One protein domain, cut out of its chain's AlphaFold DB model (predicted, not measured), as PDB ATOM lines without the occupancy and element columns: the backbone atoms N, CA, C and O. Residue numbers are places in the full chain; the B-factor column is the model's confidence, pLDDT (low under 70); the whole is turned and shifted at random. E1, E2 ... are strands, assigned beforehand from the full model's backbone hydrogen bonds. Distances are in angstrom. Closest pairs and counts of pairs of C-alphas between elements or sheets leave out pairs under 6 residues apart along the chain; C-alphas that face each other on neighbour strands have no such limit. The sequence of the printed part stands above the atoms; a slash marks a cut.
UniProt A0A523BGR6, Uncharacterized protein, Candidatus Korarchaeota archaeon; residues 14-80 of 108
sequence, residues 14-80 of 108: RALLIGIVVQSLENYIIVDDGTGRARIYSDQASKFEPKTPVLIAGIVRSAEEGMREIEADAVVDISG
ATOM      1  N   ARG A  14      94.147 128.738  93.705       95.94
ATOM      2  CA  ARG A  14      93.566 129.849  94.476       95.94
ATOM      3  C   ARG A  14      94.663 130.551  95.276       95.94
ATOM      4  O   ARG A  14      95.372 129.896  96.042       95.94
ATOM      5  N   ALA A  15      94.780 131.863  95.125       94.31
ATOM      6  CA  ALA A  15      95.802 132.678  95.767       94.31
ATOM      7  C   ALA A  15      95.178 133.724  96.698       94.31
ATOM      8  O   ALA A  15      94.133 134.300  96.391       94.31
ATOM      9  N   LEU A  16      95.844 133.964  97.830       95.31
ATOM     10  CA  LEU A  16      95.633 135.124  98.696       95.31
ATOM     11  C   LEU A  16      96.923 135.941  98.662       95.31
ATOM     12  O   LEU A  16      97.961 135.403  99.032       95.31
ATOM     13  N   LEU A  17      96.887 137.195  98.225       93.38
ATOM     14  CA  LEU A  17      98.084 138.014  98.013       93.38
ATOM     15  C   LEU A  17      97.975 139.351  98.730       93.38
ATOM     16  O   LEU A  17      96.904 139.950  98.760       93.38
ATOM     17  N   ILE A  18      99.104 139.840  99.232       93.12
ATOM     18  CA  ILE A  18      99.255 141.212  99.719       93.12
ATOM     19  C   ILE A  18     100.260 141.907  98.810       93.12
ATOM     20  O   ILE A  18     101.354 141.390  98.608       93.12
ATOM     21  N   GLY A  19      99.917 143.084  98.295       93.44
ATOM     22  CA  GLY A  19     100.845 143.874  97.493       93.44
ATOM     23  C   GLY A  19     100.437 145.335  97.387       93.44
ATOM     24  O   GLY A  19      99.422 145.757  97.937       93.44
ATOM     25  N   ILE A  20     101.253 146.114  96.687       94.88
ATOM     26  CA  ILE A  20     101.020 147.531  96.425       94.88
ATOM     27  C   ILE A  20     100.573 147.701  94.979       94.88
ATOM     28  O   ILE A  20     101.215 147.187  94.062       94.88
ATOM     29  N   VAL A  21      99.500 148.458  94.761       97.38
ATOM     30  CA  VAL A  21      99.075 148.853  93.416       97.38
ATOM     31  C   VAL A  21     100.143 149.749  92.794       97.38
ATOM     32  O   VAL A  21     100.485 150.794  93.341       97.38
ATOM     33  N   VAL A  22     100.667 149.368  91.634       97.75
ATOM     34  CA  VAL A  22     101.636 150.174  90.870       97.75
ATOM     35  C   VAL A  22     100.997 150.855  89.664       97.75
ATOM     36  O   VAL A  22     101.467 151.904  89.234       97.75
ATOM     37  N   GLN A  23      99.912 150.285  89.137       97.56
ATOM     38  CA  GLN A  23      99.143 150.847  88.031       97.56
ATOM     39  C   GLN A  23      97.672 150.444  88.159       97.56
ATOM     40  O   GLN A  23      97.377 149.337  88.604       97.56
ATOM     41  N   SER A  24      96.769 151.325  87.730       96.69
ATOM     42  CA  SER A  24      95.326 151.085  87.700       96.69
ATOM     43  C   SER A  24      94.756 151.450  86.333       96.69
ATOM     44  O   SER A  24      95.127 152.477  85.760       96.69
ATOM     45  N   LEU A  25      93.917 150.569  85.794       94.56
ATOM     46  CA  LEU A  25      93.222 150.683  84.512       94.56
ATOM     47  C   LEU A  25      91.768 150.220  84.700       94.56
ATOM     48  O   LEU A  25      91.417 149.678  85.746       94.56
ATOM     49  N   GLU A  26      90.910 150.429  83.697       91.25
ATOM     50  CA  GLU A  26      89.463 150.184  83.831       91.25
ATOM     51  C   GLU A  26      89.107 148.768  84.312       91.25
ATOM     52  O   GLU A  26      88.206 148.617  85.131       91.25
ATOM     53  N   ASN A  27      89.810 147.741  83.830       95.69
ATOM     54  CA  ASN A  27      89.469 146.332  84.056       95.69
ATOM     55  C   ASN A  27      90.506 145.543  84.870       95.69
ATOM     56  O   ASN A  27      90.285 144.366  85.170       95.69
ATOM     57  N   TYR A  28      91.650 146.148  85.198       97.38
ATOM     58  CA  TYR A  28      92.663 145.505  86.026       97.38
ATOM     59  C   TYR A  28      93.562 146.505  86.751       97.38
ATOM     60  O   TYR A  28      93.768 147.637  86.313       97.38
ATOM     61  N   ILE A  29      94.174 146.029  87.831       98.25
ATOM     62  CA  ILE A  29      95.291 146.693  88.506       98.25
ATOM     63  C   ILE A  29      96.567 145.873  88.324       98.25
ATOM     64  O   ILE A  29      96.517 144.653  88.170       98.25
ATOM     65  N   ILE A  30      97.722 146.534  88.335       98.00
ATOM     66  CA  ILE A  30      99.015 145.861  88.472       98.00
ATOM     67  C   ILE A  30      99.457 146.015  89.917       98.00
ATOM     68  O   ILE A  30      99.468 147.126  90.447       98.00
ATOM     69  N   VAL A  31      99.828 144.900  90.535       97.38
ATOM     70  CA  VAL A  31     100.215 144.810  91.940       97.38
ATOM     71  C   VAL A  31     101.614 144.216  92.050       97.38
ATOM     72  O   VAL A  31     101.949 143.281  91.324       97.38
ATOM     73  N   ASP A  32     102.422 144.772  92.947       95.81
ATOM     74  CA  ASP A  32     103.794 144.351  93.239       95.81
ATOM     75  C   ASP A  32     103.912 144.007  94.733       95.81
ATOM     76  O   ASP A  32     103.520 144.805  95.590       95.81
ATOM     77  N   ASP A  33     104.412 142.815  95.057       91.62
ATOM     78  CA  ASP A  33     104.629 142.365  96.441       91.62
ATOM     79  C   ASP A  33     106.117 142.366  96.857       91.62
ATOM     80  O   ASP A  33     106.456 142.060  98.006       91.62
ATOM     81  N   GLY A  34     107.012 142.763  95.945       90.12
ATOM     82  CA  GLY A  34     108.468 142.710  96.083       90.12
ATOM     83  C   GLY A  34     109.110 141.394  95.630       90.12
ATOM     84  O   GLY A  34     110.333 141.333  95.525       90.12
ATOM     85  N   THR A  35     108.321 140.356  95.347       90.62
ATOM     86  CA  THR A  35     108.784 139.068  94.796       90.62
ATOM     87  C   THR A  35     108.439 138.926  93.318       90.62
ATOM     88  O   THR A  35     109.149 138.257  92.567       90.62
ATOM     89  N   GLY A  36     107.371 139.590  92.885       93.38
ATOM     90  CA  GLY A  36     106.942 139.635  91.502       93.38
ATOM     91  C   GLY A  36     105.820 140.640  91.297       93.38
ATOM     92  O   GLY A  36     105.427 141.378  92.200       93.38
ATOM     93  N   ARG A  37     105.292 140.652  90.075       96.81
ATOM     94  CA  ARG A  37     104.163 141.496  89.700       96.81
ATOM     95  C   ARG A  37     103.013 140.666  89.157       96.81
ATOM     96  O   ARG A  37     103.222 139.679  88.448       96.81
ATOM     97  N   ALA A  38     101.802 141.097  89.478       97.56
ATOM     98  CA  ALA A  38     100.579 140.452  89.044       97.56
ATOM     99  C   ALA A  38      99.601 141.465  88.445       97.56
ATOM    100  O   ALA A  38      99.377 142.538  89.004       97.56
ATOM    101  N   ARG A  39      98.997 141.096  87.319       97.81
ATOM    102  CA  ARG A  39      97.816 141.737  86.752       97.81
ATOM    103  C   ARG A  39      96.582 141.118  87.399       97.81
ATOM    104  O   ARG A  39      96.353 139.915  87.281       97.81
ATOM    105  N   ILE A  40      95.805 141.940  88.087       98.19
ATOM    106  CA  ILE A  40      94.628 141.524  88.845       98.19
ATOM    107  C   ILE A  40      93.388 142.042  88.128       98.19
ATOM    108  O   ILE A  40      93.112 143.242  88.151       98.19
ATOM    109  N   TYR A  41      92.656 141.141  87.483       98.00
ATOM    110  CA  TYR A  41      91.395 141.451  86.824       98.00
ATOM    111  C   TYR A  41      90.276 141.546  87.860       98.00
ATOM    112  O   TYR A  41      90.066 140.614  88.636       98.00
ATOM    113  N   SER A  42      89.574 142.678  87.871       96.25
ATOM    114  CA  SER A  42      88.433 142.937  88.751       96.25
ATOM    115  C   SER A  42      87.537 144.004  88.128       96.25
ATOM    116  O   SER A  42      88.018 144.978  87.553       96.25
ATOM    117  N   ASP A  43      86.231 143.852  88.311       94.06
ATOM    118  CA  ASP A  43      85.208 144.862  88.016       94.06
ATOM    119  C   ASP A  43      85.370 146.144  88.855       94.06
ATOM    120  O   ASP A  43      84.828 147.195  88.515       94.06
ATOM    121  N   GLN A  44      86.134 146.074  89.947       93.12
ATOM    122  CA  GLN A  44      86.409 147.190  90.847       93.12
ATOM    123  C   GLN A  44      87.807 147.788  90.664       93.12
ATOM    124  O   GLN A  44      88.205 148.623  91.473       93.12
ATOM    125  N   ALA A  45      88.555 147.390  89.627       93.44
ATOM    126  CA  ALA A  45      89.945 147.805  89.420       93.44
ATOM    127  C   ALA A  45      90.147 149.330  89.490       93.44
ATOM    128  O   ALA A  45      91.040 149.811  90.186       93.44
ATOM    129  N   SER A  46      89.254 150.089  88.851       93.06
ATOM    130  CA  SER A  46      89.292 151.555  88.799       93.06
ATOM    131  C   SER A  46      89.151 152.255  90.156       93.06
ATOM    132  O   SER A  46      89.447 153.444  90.255       93.06
ATOM    133  N   LYS A  47      88.725 151.547  91.212       94.06
ATOM    134  CA  LYS A  47      88.610 152.102  92.569       94.06
ATOM    135  C   LYS A  47      89.945 152.175  93.311       94.06
ATOM    136  O   LYS A  47      90.008 152.821  94.351       94.06
ATOM    137  N   PHE A  48      90.981 151.494  92.825       96.12
ATOM    138  CA  PHE A  48      92.269 151.420  93.507       96.12
ATOM    139  C   PHE A  48      93.293 152.321  92.825       96.12
ATOM    140  O   PHE A  48      93.563 152.179  91.632       96.12
ATOM    141  N   GLU A  49      93.897 153.223  93.592       95.62
ATOM    142  CA  GLU A  49      94.923 154.140  93.096       95.62
ATOM    143  C   GLU A  49      96.335 153.555  93.256       95.62
ATOM    144  O   GLU A  49      96.577 152.746  94.161       95.62
ATOM    145  N   PRO A  50      97.315 153.969  92.430       96.56
ATOM    146  CA  PRO A  50      98.714 153.644  92.673       96.56
ATOM    147  C   PRO A  50      99.149 153.995  94.102       96.56
ATOM    148  O   PRO A  50      98.772 155.031  94.639       96.56
ATOM    149  N   LYS A  51     100.013 153.154  94.678       93.69
ATOM    150  CA  LYS A  51     100.489 153.164  96.075       93.69
ATOM    151  C   LYS A  51      99.489 152.653  97.114       93.69
ATOM    152  O   LYS A  51      99.867 152.553  98.278       93.69
ATOM    153  N   THR A  52      98.279 152.266  96.715       94.00
ATOM    154  CA  THR A  52      97.320 151.629  97.627       94.00
ATOM    155  C   THR A  52      97.790 150.211  97.973       94.00
ATOM    156  O   THR A  52      98.014 149.414  97.056       94.00
ATOM    157  N   PRO A  53      97.967 149.857  99.257       92.88
ATOM    158  CA  PRO A  53      98.150 148.475  99.665       92.88
ATOM    159  C   PRO A  53      96.825 147.719  99.550       92.88
ATOM    160  O   PRO A  53      95.782 148.186 100.009       92.88
ATOM    161  N   VAL A  54      96.871 146.531  98.956       95.31
ATOM    162  CA  VAL A  54      95.684 145.709  98.712       95.31
ATOM    163  C   VAL A  54      95.882 144.267  99.164       95.31
ATOM    164  O   VAL A  54      96.971 143.700  99.049       95.31
ATOM    165  N   LEU A  55      94.792 143.672  99.650       94.38
ATOM    166  CA  LEU A  55      94.635 142.234  99.841       94.38
ATOM    167  C   LEU A  55      93.771 141.684  98.703       94.38
ATOM    168  O   LEU A  55      92.672 142.181  98.457       94.38
ATOM    169  N   ILE A  56      94.261 140.656  98.018       96.69
ATOM    170  CA  ILE A  56      93.624 140.080  96.830       96.69
ATOM    171  C   ILE A  56      93.358 138.604  97.074       96.69
ATOM    172  O   ILE A  56      94.263 137.870  97.470       96.69
ATOM    173  N   ALA A  57      92.142 138.155  96.786       96.88
ATOM    174  CA  ALA A  57      91.793 136.743  96.728       96.88
ATOM    175  C   ALA A  57      91.287 136.412  95.323       96.88
ATOM    176  O   ALA A  57      90.454 137.139  94.786       96.88
ATOM    177  N   GLY A  58      91.776 135.330  94.722       97.44
ATOM    178  CA  GLY A  58      91.368 134.965  93.368       97.44
ATOM    179  C   GLY A  58      91.976 133.670  92.862       97.44
ATOM    180  O   GLY A  58      92.624 132.933  93.612       97.44
ATOM    181  N   ILE A  59      91.769 133.401  91.576       97.44
ATOM    182  CA  ILE A  59      92.352 132.262  90.866       97.44
ATOM    183  C   ILE A  59      93.425 132.731  89.889       97.44
ATOM    184  O   ILE A  59      93.237 133.679  89.126       97.44
ATOM    185  N   VAL A  60      94.567 132.054  89.908       97.31
ATOM    186  CA  VAL A  60      95.671 132.336  88.990       97.31
ATOM    187  C   VAL A  60      95.318 131.787  87.615       97.31
ATOM    188  O   VAL A  60      95.083 130.588  87.453       97.31
ATOM    189  N   ARG A  61      95.283 132.666  86.617       96.81
ATOM    190  CA  ARG A  61      94.974 132.332  85.225       96.81
ATOM    191  C   ARG A  61      96.221 131.944  84.454       96.81
ATOM    192  O   ARG A  61      96.224 130.911  83.790       96.81
ATOM    193  N   SER A  62      97.280 132.732  84.588       94.94
ATOM    194  CA  SER A  62      98.546 132.499  83.902       94.94
ATOM    195  C   SER A  62      99.730 132.895  84.782       94.94
ATOM    196  O   SER A  62      99.615 133.678  85.731       94.94
ATOM    197  N   ALA A  63     100.876 132.289  84.485       88.88
ATOM    198  CA  ALA A  63     102.125 132.499  85.197       88.88
ATOM    199  C   ALA A  63     103.295 132.602  84.211       88.88
ATOM    200  O   ALA A  63     104.284 131.875  84.315       88.88
ATOM    201  N   GLU A  64     103.165 133.504  83.239       85.69
ATOM    202  CA  GLU A  64     104.210 133.779  82.250       85.69
ATOM    203  C   GLU A  64     105.395 134.529  82.880       85.69
ATOM    204  O   GLU A  64     105.299 135.072  83.987       85.69
ATOM    205  N   GLU A  65     106.551 134.517  82.212       78.31
ATOM    206  CA  GLU A  65     107.752 135.182  82.723       78.31
ATOM    207  C   GLU A  65     107.490 136.671  83.005       78.31
ATOM    208  O   GLU A  65     107.055 137.432  82.144       78.31
ATOM    209  N   GLY A  66     107.755 137.091  84.244       78.94
ATOM    210  CA  GLY A  66     107.679 138.491  84.666       78.94
ATOM    211  C   GLY A  66     106.285 139.024  85.019       78.94
ATOM    212  O   GLY A  66     106.214 140.055  85.689       78.94
ATOM    213  N   MET A  67     105.191 138.343  84.651       92.62
ATOM    214  CA  MET A  67     103.828 138.760  85.003       92.62
ATOM    215  C   MET A  67     102.920 137.571  85.320       92.62
ATOM    216  O   MET A  67     102.732 136.674  84.503       92.62
ATOM    217  N   ARG A  68     102.304 137.586  86.506       95.75
ATOM    218  CA  ARG A  68     101.195 136.679  86.840       95.75
ATOM    219  C   ARG A  68      99.865 137.320  86.490       95.75
ATOM    220  O   ARG A  68      99.717 138.528  86.630       95.75
ATOM    221  N   GLU A  69      98.883 136.524  86.101       97.69
ATOM    222  CA  GLU A  69      97.524 137.011  85.871       97.69
ATOM    223  C   GLU A  69      96.551 136.321  86.808       97.69
ATOM    224  O   GLU A  69      96.579 135.099  86.967       97.69
ATOM    225  N   ILE A  70      95.692 137.112  87.440       97.81
ATOM    226  CA  ILE A  70      94.781 136.645  88.478       97.81
ATOM    227  C   ILE A  70      93.407 137.218  88.200       97.81
ATOM    228  O   ILE A  70      93.251 138.424  88.030       97.81
ATOM    229  N   GLU A  71      92.411 136.346  88.183       98.19
ATOM    230  CA  GLU A  71      91.016 136.757  88.220       98.19
ATOM    231  C   GLU A  71      90.595 136.837  89.683       98.19
ATOM    232  O   GLU A  71      90.620 135.830  90.399       98.19
ATOM    233  N   ALA A  72      90.320 138.054  90.153       97.56
ATOM    234  CA  ALA A  72      90.037 138.300  91.556       97.56
ATOM    235  C   ALA A  72      88.570 138.020  91.886       97.56
ATOM    236  O   ALA A  72      87.667 138.590  91.281       97.56
ATOM    237  N   ASP A  73      88.362 137.210  92.921       96.81
ATOM    238  CA  ASP A  73      87.076 137.088  93.609       96.81
ATOM    239  C   ASP A  73      86.835 138.328  94.495       96.81
ATOM    240  O   ASP A  73      85.700 138.761  94.689       96.81
ATOM    241  N   ALA A  74      87.912 138.893  95.058       95.88
ATOM    242  CA  ALA A  74      87.872 140.094  95.884       95.88
ATOM    243  C   ALA A  74      89.206 140.855  95.858       95.88
ATOM    244  O   ALA A  74      90.284 140.255  95.885       95.88
ATOM    245  N   VAL A  75      89.113 142.184  95.890       97.12
ATOM    246  CA  VAL A  75      90.233 143.103  96.129       97.12
ATOM    247  C   VAL A  75      89.808 144.062  97.237       97.12
ATOM    248  O   VAL A  75      88.717 144.628  97.180       97.12
ATOM    249  N   VAL A  76      90.639 144.213  98.265       95.38
ATOM    250  CA  VAL A  76      90.334 145.025  99.449       95.38
ATOM    251  C   VAL A  76      91.470 146.005  99.696       95.38
ATOM    252  O   VAL A  76      92.625 145.593  99.772       95.38
ATOM    253  N   ASP A  77      91.135 147.285  99.846       94.62
ATOM    254  CA  ASP A  77      92.060 148.311 100.328       94.62
ATOM    255  C   ASP A  77      92.357 148.060 101.811       94.62
ATOM    256  O   ASP A  77      91.449 147.974 102.642       94.62
ATOM    257  N   ILE A  78      93.638 147.919 102.132       92.62
ATOM    258  CA  ILE A  78      94.118 147.660 103.490       92.62
ATOM    259  C   ILE A  78      94.949 148.824 104.046       92.62
ATOM    260  O   ILE A  78      95.706 148.638 104.995       92.62
ATOM    261  N   SER A  79      94.788 150.039 103.512       88.38
ATOM    262  CA  SER A  79      95.466 151.263 103.977       88.38
ATOM    263  C   SER A  79      95.181 151.598 105.444       88.38
ATOM    264  O   SER A  79      95.959 152.301 106.082       88.38
ATOM    265  N   GLY A  80      94.077 151.083 105.995       84.56
ATOM    266  CA  GLY A  80      93.753 151.195 107.419       84.56
ATOM    267  C   GLY A  80      94.592 150.293 108.336       84.56
ATOM    268  O   GLY A  80      94.506 150.435 109.554       84.56
TER     269      GLY A  80
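What this domain is: This is residues 14 to 80 of the 108 residues of an uncharacterized protein of Candidatus Korarchaeota archaeon (UniProt A0A523BGR6). A small closed barrel of five strands, round which E1, E4 and E5 bend sharply. The ring runs E1, E2, E3, E5, E4, mixed, with E3 and E5 parallel. E1 to E3 form a meander, each strand antiparallel to the one before; with E4, antiparallel to E1, they make a Greek key. The 67 printed residues, all strand by class with no named helix, are compact: radius of gyration of the C-alphas 10.3 A, spans 30 by 24 by 20 A.

How they stand to each other: E4, residues 53 to 64, and E5, residues 67 to 77, form an antiparallel hairpin, with N 57 and O 74 2.9 A apart. E1, residues 14 to 24, pairs antiparallel with E4 over 14 to 20, N 17 to O 56 2.8 A, and with E2, residues 28 to 32, over 20 to 24, N 22 to O 30 2.8 A. E2 and E3, residues 37 to 41, form a hairpin, N 31 to O 38 2.9 A. E3 and E5 are parallel, N 39 to O 68 2.8 A.

Where its parts are: E1 begins at C-alpha 14 (93.566, 129.849, 94.476) and spans 22.4 A, E2 13.3 A, E3 13.1 A, E4 23.6 A. E5, 21.6 A, ends at C-alpha 77 (92.060, 148.311, 100.328).

The domain as a whole: The farthest C-alphas, Glu 65 and Gly 80, are 32.6 A apart. The printed part has no cut; the E3 to E4 link is long, 11 residues. No printed residue is under pLDDT 70.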